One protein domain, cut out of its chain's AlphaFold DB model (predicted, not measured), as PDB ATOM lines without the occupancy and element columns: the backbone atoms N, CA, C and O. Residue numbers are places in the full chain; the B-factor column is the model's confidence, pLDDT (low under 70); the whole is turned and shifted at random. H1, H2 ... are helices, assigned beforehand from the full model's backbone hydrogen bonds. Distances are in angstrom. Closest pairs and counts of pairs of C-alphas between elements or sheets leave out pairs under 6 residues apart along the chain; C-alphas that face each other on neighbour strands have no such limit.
ATOM      1  N   THR A 171     129.972 144.499 170.861       63.00
ATOM      2  CA  THR A 171     131.103 144.352 171.791       63.00
ATOM      3  C   THR A 171     130.671 144.084 173.237       63.00
ATOM      4  O   THR A 171     131.421 143.455 173.984       63.00
ATOM      5  N   VAL A 172     129.471 144.511 173.651       76.12
ATOM      6  CA  VAL A 172     129.032 144.428 175.053       76.12
ATOM      7  C   VAL A 172     128.383 143.075 175.342       76.12
ATOM      8  O   VAL A 172     127.268 142.778 174.899       76.12
ATOM      9  N   GLU A 173     129.078 142.256 176.129       83.62
ATOM     10  CA  GLU A 173     128.571 140.967 176.595       83.62
ATOM     11  C   GLU A 173     127.353 141.133 177.525       83.62
ATOM     12  O   GLU A 173     127.267 142.032 178.366       83.62
ATOM     13  N   CYS A 174     126.389 140.226 177.405       87.19
ATOM     14  CA  CYS A 174     125.228 140.177 178.272       87.19
ATOM     15  C   CYS A 174     125.595 139.624 179.652       87.19
ATOM     16  O   CYS A 174     125.604 138.411 179.857       87.19
ATOM     17  N   GLN A 175     125.771 140.505 180.639       87.12
ATOM     18  CA  GLN A 175     126.076 140.119 182.025       87.12
ATOM     19  C   GLN A 175     125.099 139.077 182.616       87.12
ATOM     20  O   GLN A 175     125.487 138.289 183.470       87.12
ATOM     21  N   LYS A 176     123.837 139.023 182.158       86.88
ATOM     22  CA  LYS A 176     122.884 137.969 182.563       86.88
ATOM     23  C   LYS A 176     123.239 136.613 181.937       86.88
ATOM     24  O   LYS A 176     123.213 135.594 182.614       86.88
ATOM     25  N   TYR A 177     123.609 136.595 180.657       87.56
ATOM     26  CA  TYR A 177     124.060 135.381 179.974       87.56
ATOM     27  C   TYR A 177     125.411 134.879 180.510       87.56
ATOM     28  O   TYR A 177     125.608 133.670 180.597       87.56
ATOM     29  N   LYS A 178     126.283 135.787 180.973       87.00
ATOM     30  CA  LYS A 178     127.549 135.471 181.657       87.00
ATOM     31  C   LYS A 178     127.361 134.608 182.912       87.00
ATOM     32  O   LYS A 178     128.125 133.679 183.141       87.00
ATOM     33  N   TYR A 179     126.297 134.852 183.684       84.25
ATOM     34  CA  TYR A 179     125.881 134.003 184.814       84.25
ATOM     35  C   TYR A 179     125.066 132.756 184.388       84.25
ATOM     36  O   TYR A 179     124.455 132.084 185.219       84.25
ATOM     37  N   GLY A 180     125.040 132.437 183.090       84.50
ATOM     38  CA  GLY A 180     124.473 131.221 182.504       84.50
ATOM     39  C   GLY A 180     123.142 131.395 181.764       84.50
ATOM     40  O   GLY A 180     122.864 130.618 180.850       84.50
ATOM     41  N   PHE A 181     122.304 132.383 182.109       86.31
ATOM     42  CA  PHE A 181     120.976 132.532 181.503       86.31
ATOM     43  C   PHE A 181     120.465 133.979 181.448       86.31
ATOM     44  O   PHE A 181     120.270 134.657 182.452       86.31
ATOM     45  N   CYS A 182     120.113 134.433 180.245       89.06
ATOM     46  CA  CYS A 182     119.417 135.700 180.047       89.06
ATOM     47  C   CYS A 182     117.931 135.457 179.756       89.06
ATOM     48  O   CYS A 182     117.601 134.848 178.738       89.06
ATOM     49  N   ARG A 183     117.034 136.023 180.582       87.19
ATOM     50  CA  ARG A 183     115.567 135.974 180.384       87.19
ATOM     51  C   ARG A 183     115.091 136.443 179.003       87.19
ATOM     52  O   ARG A 183     114.017 136.044 178.574       87.19
ATOM     53  N   LEU A 184     115.862 137.295 178.324       86.50
ATOM     54  CA  LEU A 184     115.521 137.810 176.994       86.50
ATOM     55  C   LEU A 184     115.875 136.832 175.858       86.50
ATOM     56  O   LEU A 184     115.433 137.042 174.733       86.50
ATOM     57  N   GLY A 185     116.653 135.775 176.121       86.19
ATOM     58  CA  GLY A 185     117.017 134.771 175.117       86.19
ATOM     59  C   GLY A 185     117.634 135.383 173.854       86.19
ATOM     60  O   GLY A 185     118.464 136.285 173.930       86.19
ATOM     61  N   ASN A 186     117.192 134.920 172.686       83.94
ATOM     62  CA  ASN A 186     117.570 135.463 171.375       83.94
ATOM     63  C   ASN A 186     117.030 136.882 171.090       83.94
ATOM     64  O   ASN A 186     117.441 137.492 170.111       83.94
ATOM     65  N   MET A 187     116.141 137.418 171.934       80.81
ATOM     66  CA  MET A 187     115.675 138.809 171.877       80.81
ATOM     67  C   MET A 187     116.528 139.749 172.748       80.81
ATOM     68  O   MET A 187     116.201 140.932 172.887       80.81
ATOM     69  N   CYS A 188     117.611 139.257 173.364       83.31
ATOM     70  CA  CYS A 188     118.578 140.131 174.015       83.31
ATOM     71  C   CYS A 188     119.355 140.945 172.973       83.31
ATOM     72  O   CYS A 188     119.731 140.436 171.924       83.31
ATOM     73  N   ARG A 189     119.614 142.217 173.286       77.44
ATOM     74  CA  ARG A 189     120.421 143.111 172.441       77.44
ATOM     75  C   ARG A 189     121.924 142.970 172.685       77.44
ATOM     76  O   ARG A 189     122.699 143.386 171.842       77.44
ATOM     77  N   LEU A 190     122.312 142.450 173.848       83.81
ATOM     78  CA  LEU A 190     123.702 142.293 174.275       83.81
ATOM     79  C   LEU A 190     124.241 140.934 173.811       83.81
ATOM     80  O   LEU A 190     123.488 139.956 173.776       83.81
ATOM     81  N   ARG A 191     125.536 140.848 173.491       83.31
ATOM     82  CA  ARG A 191     126.139 139.639 172.906       83.31
ATOM     83  C   ARG A 191     126.112 138.467 173.896       83.31
ATOM     84  O   ARG A 191     126.410 138.625 175.078       83.31
ATOM     85  N   HIS A 192     125.726 137.284 173.421       88.62
ATOM     86  CA  HIS A 192     125.593 136.067 174.230       88.62
ATOM     87  C   HIS A 192     126.771 135.111 173.977       88.62
ATOM     88  O   HIS A 192     126.708 134.272 173.081       88.62
ATOM     89  N   GLU A 193     127.842 135.211 174.772       85.12
ATOM     90  CA  GLU A 193     128.968 134.268 174.713       85.12
ATOM     91  C   GLU A 193     128.768 133.074 175.650       85.12
ATOM     92  O   GLU A 193     128.607 133.220 176.864       85.12
ATOM     93  N   LYS A 194     128.784 131.864 175.080       81.94
ATOM     94  CA  LYS A 194     128.563 130.614 175.814       81.94
ATOM     95  C   LYS A 194     129.804 130.234 176.628       81.94
ATOM     96  O   LYS A 194     130.638 129.448 176.180       81.94
ATOM     97  N   HIS A 195     129.882 130.761 177.842       81.50
ATOM     98  CA  HIS A 195     130.913 130.412 178.810       81.50
ATOM     99  C   HIS A 195     130.838 128.922 179.205       81.50
ATOM    100  O   HIS A 195     129.760 128.327 179.304       81.50
ATOM    101  N   GLY A 196     132.001 128.297 179.419       80.00
ATOM    102  CA  GLY A 196     132.092 126.949 179.988       80.00
ATOM    103  C   GLY A 196     131.718 126.944 181.473       80.00
ATOM    104  O   GLY A 196     131.833 127.966 182.141       80.00
ATOM    105  N   ARG A 197     131.316 125.786 182.024       75.38
ATOM    106  CA  ARG A 197     130.917 125.679 183.448       75.38
ATOM    107  C   ARG A 197     132.006 126.131 184.432       75.38
ATOM    108  O   ARG A 197     131.669 126.609 185.499       75.38
ATOM    109  N   GLN A 198     133.276 126.008 184.046       77.50
ATOM    110  CA  GLN A 198     134.452 126.448 184.813       77.50
ATOM    111  C   GLN A 198     134.599 127.981 184.904       77.50
ATOM    112  O   GLN A 198     135.395 128.463 185.695       77.50
ATOM    113  N   MET A 199     133.863 128.739 184.080       72.50
ATOM    114  CA  MET A 199     133.910 130.207 184.016       72.50
ATOM    115  C   MET A 199     132.638 130.866 184.581       72.50
ATOM    116  O   MET A 199     132.488 132.085 184.492       72.50
ATOM    117  N   LEU A 200     131.711 130.081 185.145       78.25
ATOM    118  CA  LEU A 200     130.649 130.612 186.002       78.25
ATOM    119  C   LEU A 200     131.216 130.806 187.419       78.25
ATOM    120  O   LEU A 200     131.917 129.917 187.895       78.25
ATOM    121  N   PRO A 201     130.906 131.915 188.113       75.06
ATOM    122  CA  PRO A 201     131.305 132.086 189.506       75.06
ATOM    123  C   PRO A 201     130.501 131.152 190.421       75.06
ATOM    124  O   PRO A 201     129.289 131.010 190.243       75.06
ATOM    125  N   ASP A 202     131.153 130.589 191.443       75.06
ATOM    126  CA  ASP A 202     130.524 129.694 192.431       75.06
ATOM    127  C   ASP A 202     129.372 130.365 193.202       75.06
ATOM    128  O   ASP A 202     128.418 129.713 193.626       75.06
ATOM    129  N   LEU A 203     129.455 131.689 193.361       77.25
ATOM    130  CA  LEU A 203     128.450 132.530 194.000       77.25
ATOM    131  C   LEU A 203     127.836 133.483 192.971       77.25
ATOM    132  O   LEU A 203     128.508 134.358 192.420       77.25
ATOM    133  N   VAL A 204     126.532 133.330 192.733       81.19
ATOM    134  CA  VAL A 204     125.780 134.130 191.760       81.19
ATOM    135  C   VAL A 204     124.958 135.212 192.485       81.19
ATOM    136  O   VAL A 204     124.278 134.887 193.459       81.19
ATOM    137  N   PRO A 205     124.972 136.490 192.047       82.00
ATOM    138  CA  PRO A 205     124.350 137.578 192.803       82.00
ATOM    139  C   PRO A 205     122.835 137.456 193.031       82.00
ATOM    140  O   PRO A 205     122.063 137.137 192.127       82.00
ATOM    141  N   ASP A 206     122.404 137.886 194.217       80.38
ATOM    142  CA  ASP A 206     121.008 137.929 194.678       80.38
ATOM    143  C   ASP A 206     120.046 138.605 193.675       80.38
ATOM    144  O   ASP A 206     118.925 138.149 193.449       80.38
ATOM    145  N   TRP A 207     120.498 139.678 193.011       82.25
ATOM    146  CA  TRP A 207     119.707 140.401 192.006       82.25
ATOM    147  C   TRP A 207     119.450 139.580 190.735       82.25
ATOM    148  O   TRP A 207     118.406 139.747 190.107       82.25
ATOM    149  N   TYR A 208     120.377 138.691 190.366       85.56
ATOM    150  CA  TYR A 208     120.237 137.791 189.225       85.56
ATOM    151  C   TYR A 208     119.346 136.598 189.580       85.56
ATOM    152  O   TYR A 208     118.496 136.207 188.784       85.56
ATOM    153  N   LEU A 209     119.453 136.070 190.804       82.62
ATOM    154  CA  LEU A 209     118.554 135.015 191.277       82.62
ATOM    155  C   LEU A 209     117.092 135.494 191.282       82.62
ATOM    156  O   LEU A 209     116.237 134.808 190.728       82.62
ATOM    157  N   ARG A 210     116.813 136.716 191.774       81.44
ATOM    158  CA  ARG A 210     115.471 137.360 191.727       81.44
ATOM    159  C   ARG A 210     114.936 137.594 190.316       81.44
ATOM    160  O   ARG A 210     113.753 137.874 190.130       81.44
ATOM    161  N   GLU A 211     115.814 137.530 189.329       78.81
ATOM    162  CA  GLU A 211     115.503 137.672 187.919       78.81
ATOM    163  C   GLU A 211     115.240 136.298 187.282       78.81
ATOM    164  O   GLU A 211     114.215 136.120 186.626       78.81
ATOM    165  N   CYS A 212     116.104 135.309 187.494       80.31
ATOM    166  CA  CYS A 212     116.016 134.016 186.816       80.31
ATOM    167  C   CYS A 212     115.115 132.982 187.512       80.31
ATOM    168  O   CYS A 212     114.609 132.094 186.827       80.31
ATOM    169  N   VAL A 213     114.883 133.094 188.824       79.94
ATOM    170  CA  VAL A 213     114.111 132.123 189.618       79.94
ATOM    171  C   VAL A 213     112.882 132.803 190.249       79.94
ATOM    172  O   VAL A 213     113.041 133.740 191.035       79.94
ATOM    173  N   PRO A 214     111.641 132.365 189.946       72.62
ATOM    174  CA  PRO A 214     110.468 132.805 190.698       72.62
ATOM    175  C   PRO A 214     110.541 132.279 192.140       72.62
ATOM    176  O   PRO A 214     111.029 131.178 192.377       72.62
ATOM    177  N   ASN A 215     110.056 133.066 193.101       70.44
ATOM    178  CA  ASN A 215     110.070 132.744 194.536       70.44
ATOM    179  C   ASN A 215     111.461 132.370 195.103       70.44
ATOM    180  O   ASN A 215     111.576 131.445 195.898       70.44
ATOM    181  N   VAL A 216     112.528 133.108 194.755       71.62
ATOM    182  CA  VAL A 216     113.904 132.856 195.258       71.62
ATOM    183  C   VAL A 216     113.963 132.524 196.746       71.62
ATOM    184  O   VAL A 216     114.573 131.532 197.107       71.62
ATOM    185  N   PHE A 217     113.313 133.311 197.606       66.94
ATOM    186  CA  PHE A 217     113.392 133.139 199.063       66.94
ATOM    187  C   PHE A 217     112.663 131.895 199.608       66.94
ATOM    188  O   PHE A 217     112.760 131.620 200.798       66.94
ATOM    189  N   GLU A 218     111.944 131.160 198.756       70.06
ATOM    190  CA  GLU A 218     111.310 129.871 199.062       70.06
ATOM    191  C   GLU A 218     112.231 128.687 198.697       70.06
ATOM    192  O   GLU A 218     112.249 127.682 199.402       70.06
ATOM    193  N   TYR A 219     113.039 128.824 197.635       65.56
ATOM    194  CA  TYR A 219     113.891 127.751 197.087       65.56
ATOM    195  C   TYR A 219     115.397 127.930 197.341       65.56
ATOM    196  O   TYR A 219     116.156 126.966 197.272       65.56
ATOM    197  N   VAL A 220     115.837 129.154 197.625       68.81
ATOM    198  CA  VAL A 220     117.217 129.528 197.945       68.81
ATOM    199  C   VAL A 220     117.202 130.171 199.333       68.81
ATOM    200  O   VAL A 220     116.800 131.333 199.468       68.81
ATOM    201  N   PRO A 221     117.621 129.443 200.384       68.56
ATOM    202  CA  PRO A 221     117.798 130.028 201.704       68.56
ATOM    203  C   PRO A 221     118.757 131.217 201.623       68.56
ATOM    204  O   PRO A 221     119.841 131.106 201.046       68.56
ATOM    205  N   ARG A 222     118.386 132.351 202.225       65.31
ATOM    206  CA  ARG A 222     119.351 133.436 202.431       65.31
ATOM    207  C   ARG A 222     120.472 132.913 203.317       65.31
ATOM    208  O   ARG A 222     120.211 132.459 204.430       65.31
ATOM    209  N   MET A 223     121.706 133.014 202.838       63.44
ATOM    210  CA  MET A 223     122.871 132.789 203.681       63.44
ATOM    211  C   MET A 223     122.859 133.849 204.799       63.44
ATOM    212  O   MET A 223     122.673 135.028 204.483       63.44
ATOM    213  N   PRO A 224     122.997 133.481 206.085       70.62
ATOM    214  CA  PRO A 224     123.079 134.469 207.155       70.62
ATOM    215  C   PRO A 224     124.314 135.359 206.952       70.62
ATOM    216  O   PRO A 224     125.381 134.872 206.570       70.62
ATOM    217  N   GLU A 225     124.149 136.660 207.205       67.75
ATOM    218  CA  GLU A 225     125.144 137.717 206.943       67.75
ATOM    219  C   GLU A 225     126.524 137.394 207.550       67.75
ATOM    220  O   GLU A 225     127.559 137.688 206.951       67.75
ATOM    221  N   ASP A 226     126.546 136.724 208.706       64.19
ATOM    222  CA  ASP A 226     127.765 136.312 209.407       64.19
ATOM    223  C   ASP A 226     128.642 135.368 208.568       64.19
ATOM    224  O   ASP A 226     129.860 135.544 208.503       64.19
ATOM    225  N   LEU A 227     128.030 134.411 207.857       62.78
ATOM    226  CA  LEU A 227     128.762 133.473 207.002       62.78
ATOM    227  C   LEU A 227     129.316 134.177 205.761       62.78
ATOM    228  O   LEU A 227     130.498 134.020 205.456       62.78
ATOM    229  N   LEU A 228     128.513 135.026 205.105       65.44
ATOM    230  CA  LEU A 228     128.969 135.852 203.978       65.44
ATOM    231  C   LEU A 228     130.176 136.712 204.375       65.44
ATOM    232  O   LEU A 228     131.157 136.794 203.631       65.44
ATOM    233  N   ARG A 229     130.136 137.304 205.574       63.78
ATOM    234  CA  ARG A 229     131.237 138.101 206.118       63.78
ATOM    235  C   ARG A 229     132.504 137.267 206.297       63.78
ATOM    236  O   ARG A 229     133.559 137.726 205.870       63.78
ATOM    237  N   THR A 230     132.407 136.051 206.845       61.38
ATOM    238  CA  THR A 230     133.569 135.150 206.963       61.38
ATOM    239  C   THR A 230     134.119 134.718 205.602       61.38
ATOM    240  O   THR A 230     135.311 134.878 205.371       61.38
ATOM    241  N   SER A 231     133.285 134.289 204.647       60.22
ATOM    242  CA  SER A 231     133.757 133.865 203.317       60.22
ATOM    243  C   SER A 231     134.465 134.988 202.546       60.22
ATOM    244  O   SER A 231     135.480 134.747 201.899       60.22
ATOM    245  N   ILE A 232     133.993 136.236 202.656       61.69
ATOM    246  CA  ILE A 232     134.646 137.418 202.057       61.69
ATOM    247  C   ILE A 232     135.967 137.777 202.770       61.69
ATOM    248  O   ILE A 232     136.798 138.505 202.221       61.69
ATOM    249  N   GLN A 233     136.172 137.293 203.995       59.44
ATOM    250  CA  GLN A 233     137.372 137.536 204.791       59.44
ATOM    251  C   GLN A 233     138.439 136.457 204.543       59.44
ATOM    252  O   GLN A 233     139.597 136.818 204.356       59.44
ATOM    253  N   GLU A 234     138.035 135.189 204.406       56.91
ATOM    254  CA  GLU A 234     138.881 134.057 203.980       56.91
ATOM    255  C   GLU A 234     139.375 134.202 202.527       56.91
ATOM    256  O   GLU A 234     140.513 133.861 202.213       56.91
TER     257      GLU A 234
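AT A GLANCE: This is residues 171 to 234 of the 508 residues of the protein "Cleavage and polyadenylation specificity factor subunit 4" of Perkinsus olseni (UniProt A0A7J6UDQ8). With little regular structure, this is a loose body of loops: residues 179 to 205 wind round the short helix H1, H2 and H3 follow, and residues 223 to 234, with H4, stick out at one end. The 64 printed residues hold four named helices, H1 to H4 in chain order, and no named strand; the class is all helix, with 25 residues in named elements. The radius of gyration of the C-alphas is 14.0 A, and the spans are 39 by 28 by 18 A.

HOW THE PARTS SIT: H4, residues 225 to 234, stands free. It is apart from H3, residues 216 to 219. H3 is close to but not clearly touching H2, residues 206 to 212; their closest C-alphas, Val 216 and Arg 210, are 5.9 A apart. H2 is likewise close to but not clearly touching H1, residues 175 to 178, closest at C-alphas Tyr 208 and Lys 176, 7.2 A. Every O i to N i+4 pair is within hydrogen-bond range in H2 and H4; H1 and H3 are too short for one.

IN THESE COORDINATES: H4 measures 14.5 A, ending at C-alpha 234 (138.881, 134.057, 203.980); H2 measures 10.1 A. H1, 4.9 A, begins at C-alpha 175 (126.076, 140.119, 182.025); H3 measures 5.4 A.

THE WHOLE: The C-alphas farthest apart, Met 187 and Glu 234, are 39.9 A apart. The printed part has no cut; H1 to H2 is a long link. The pLDDT is under 70 at residues 171, 217, 219 to 223 and 225 to 234.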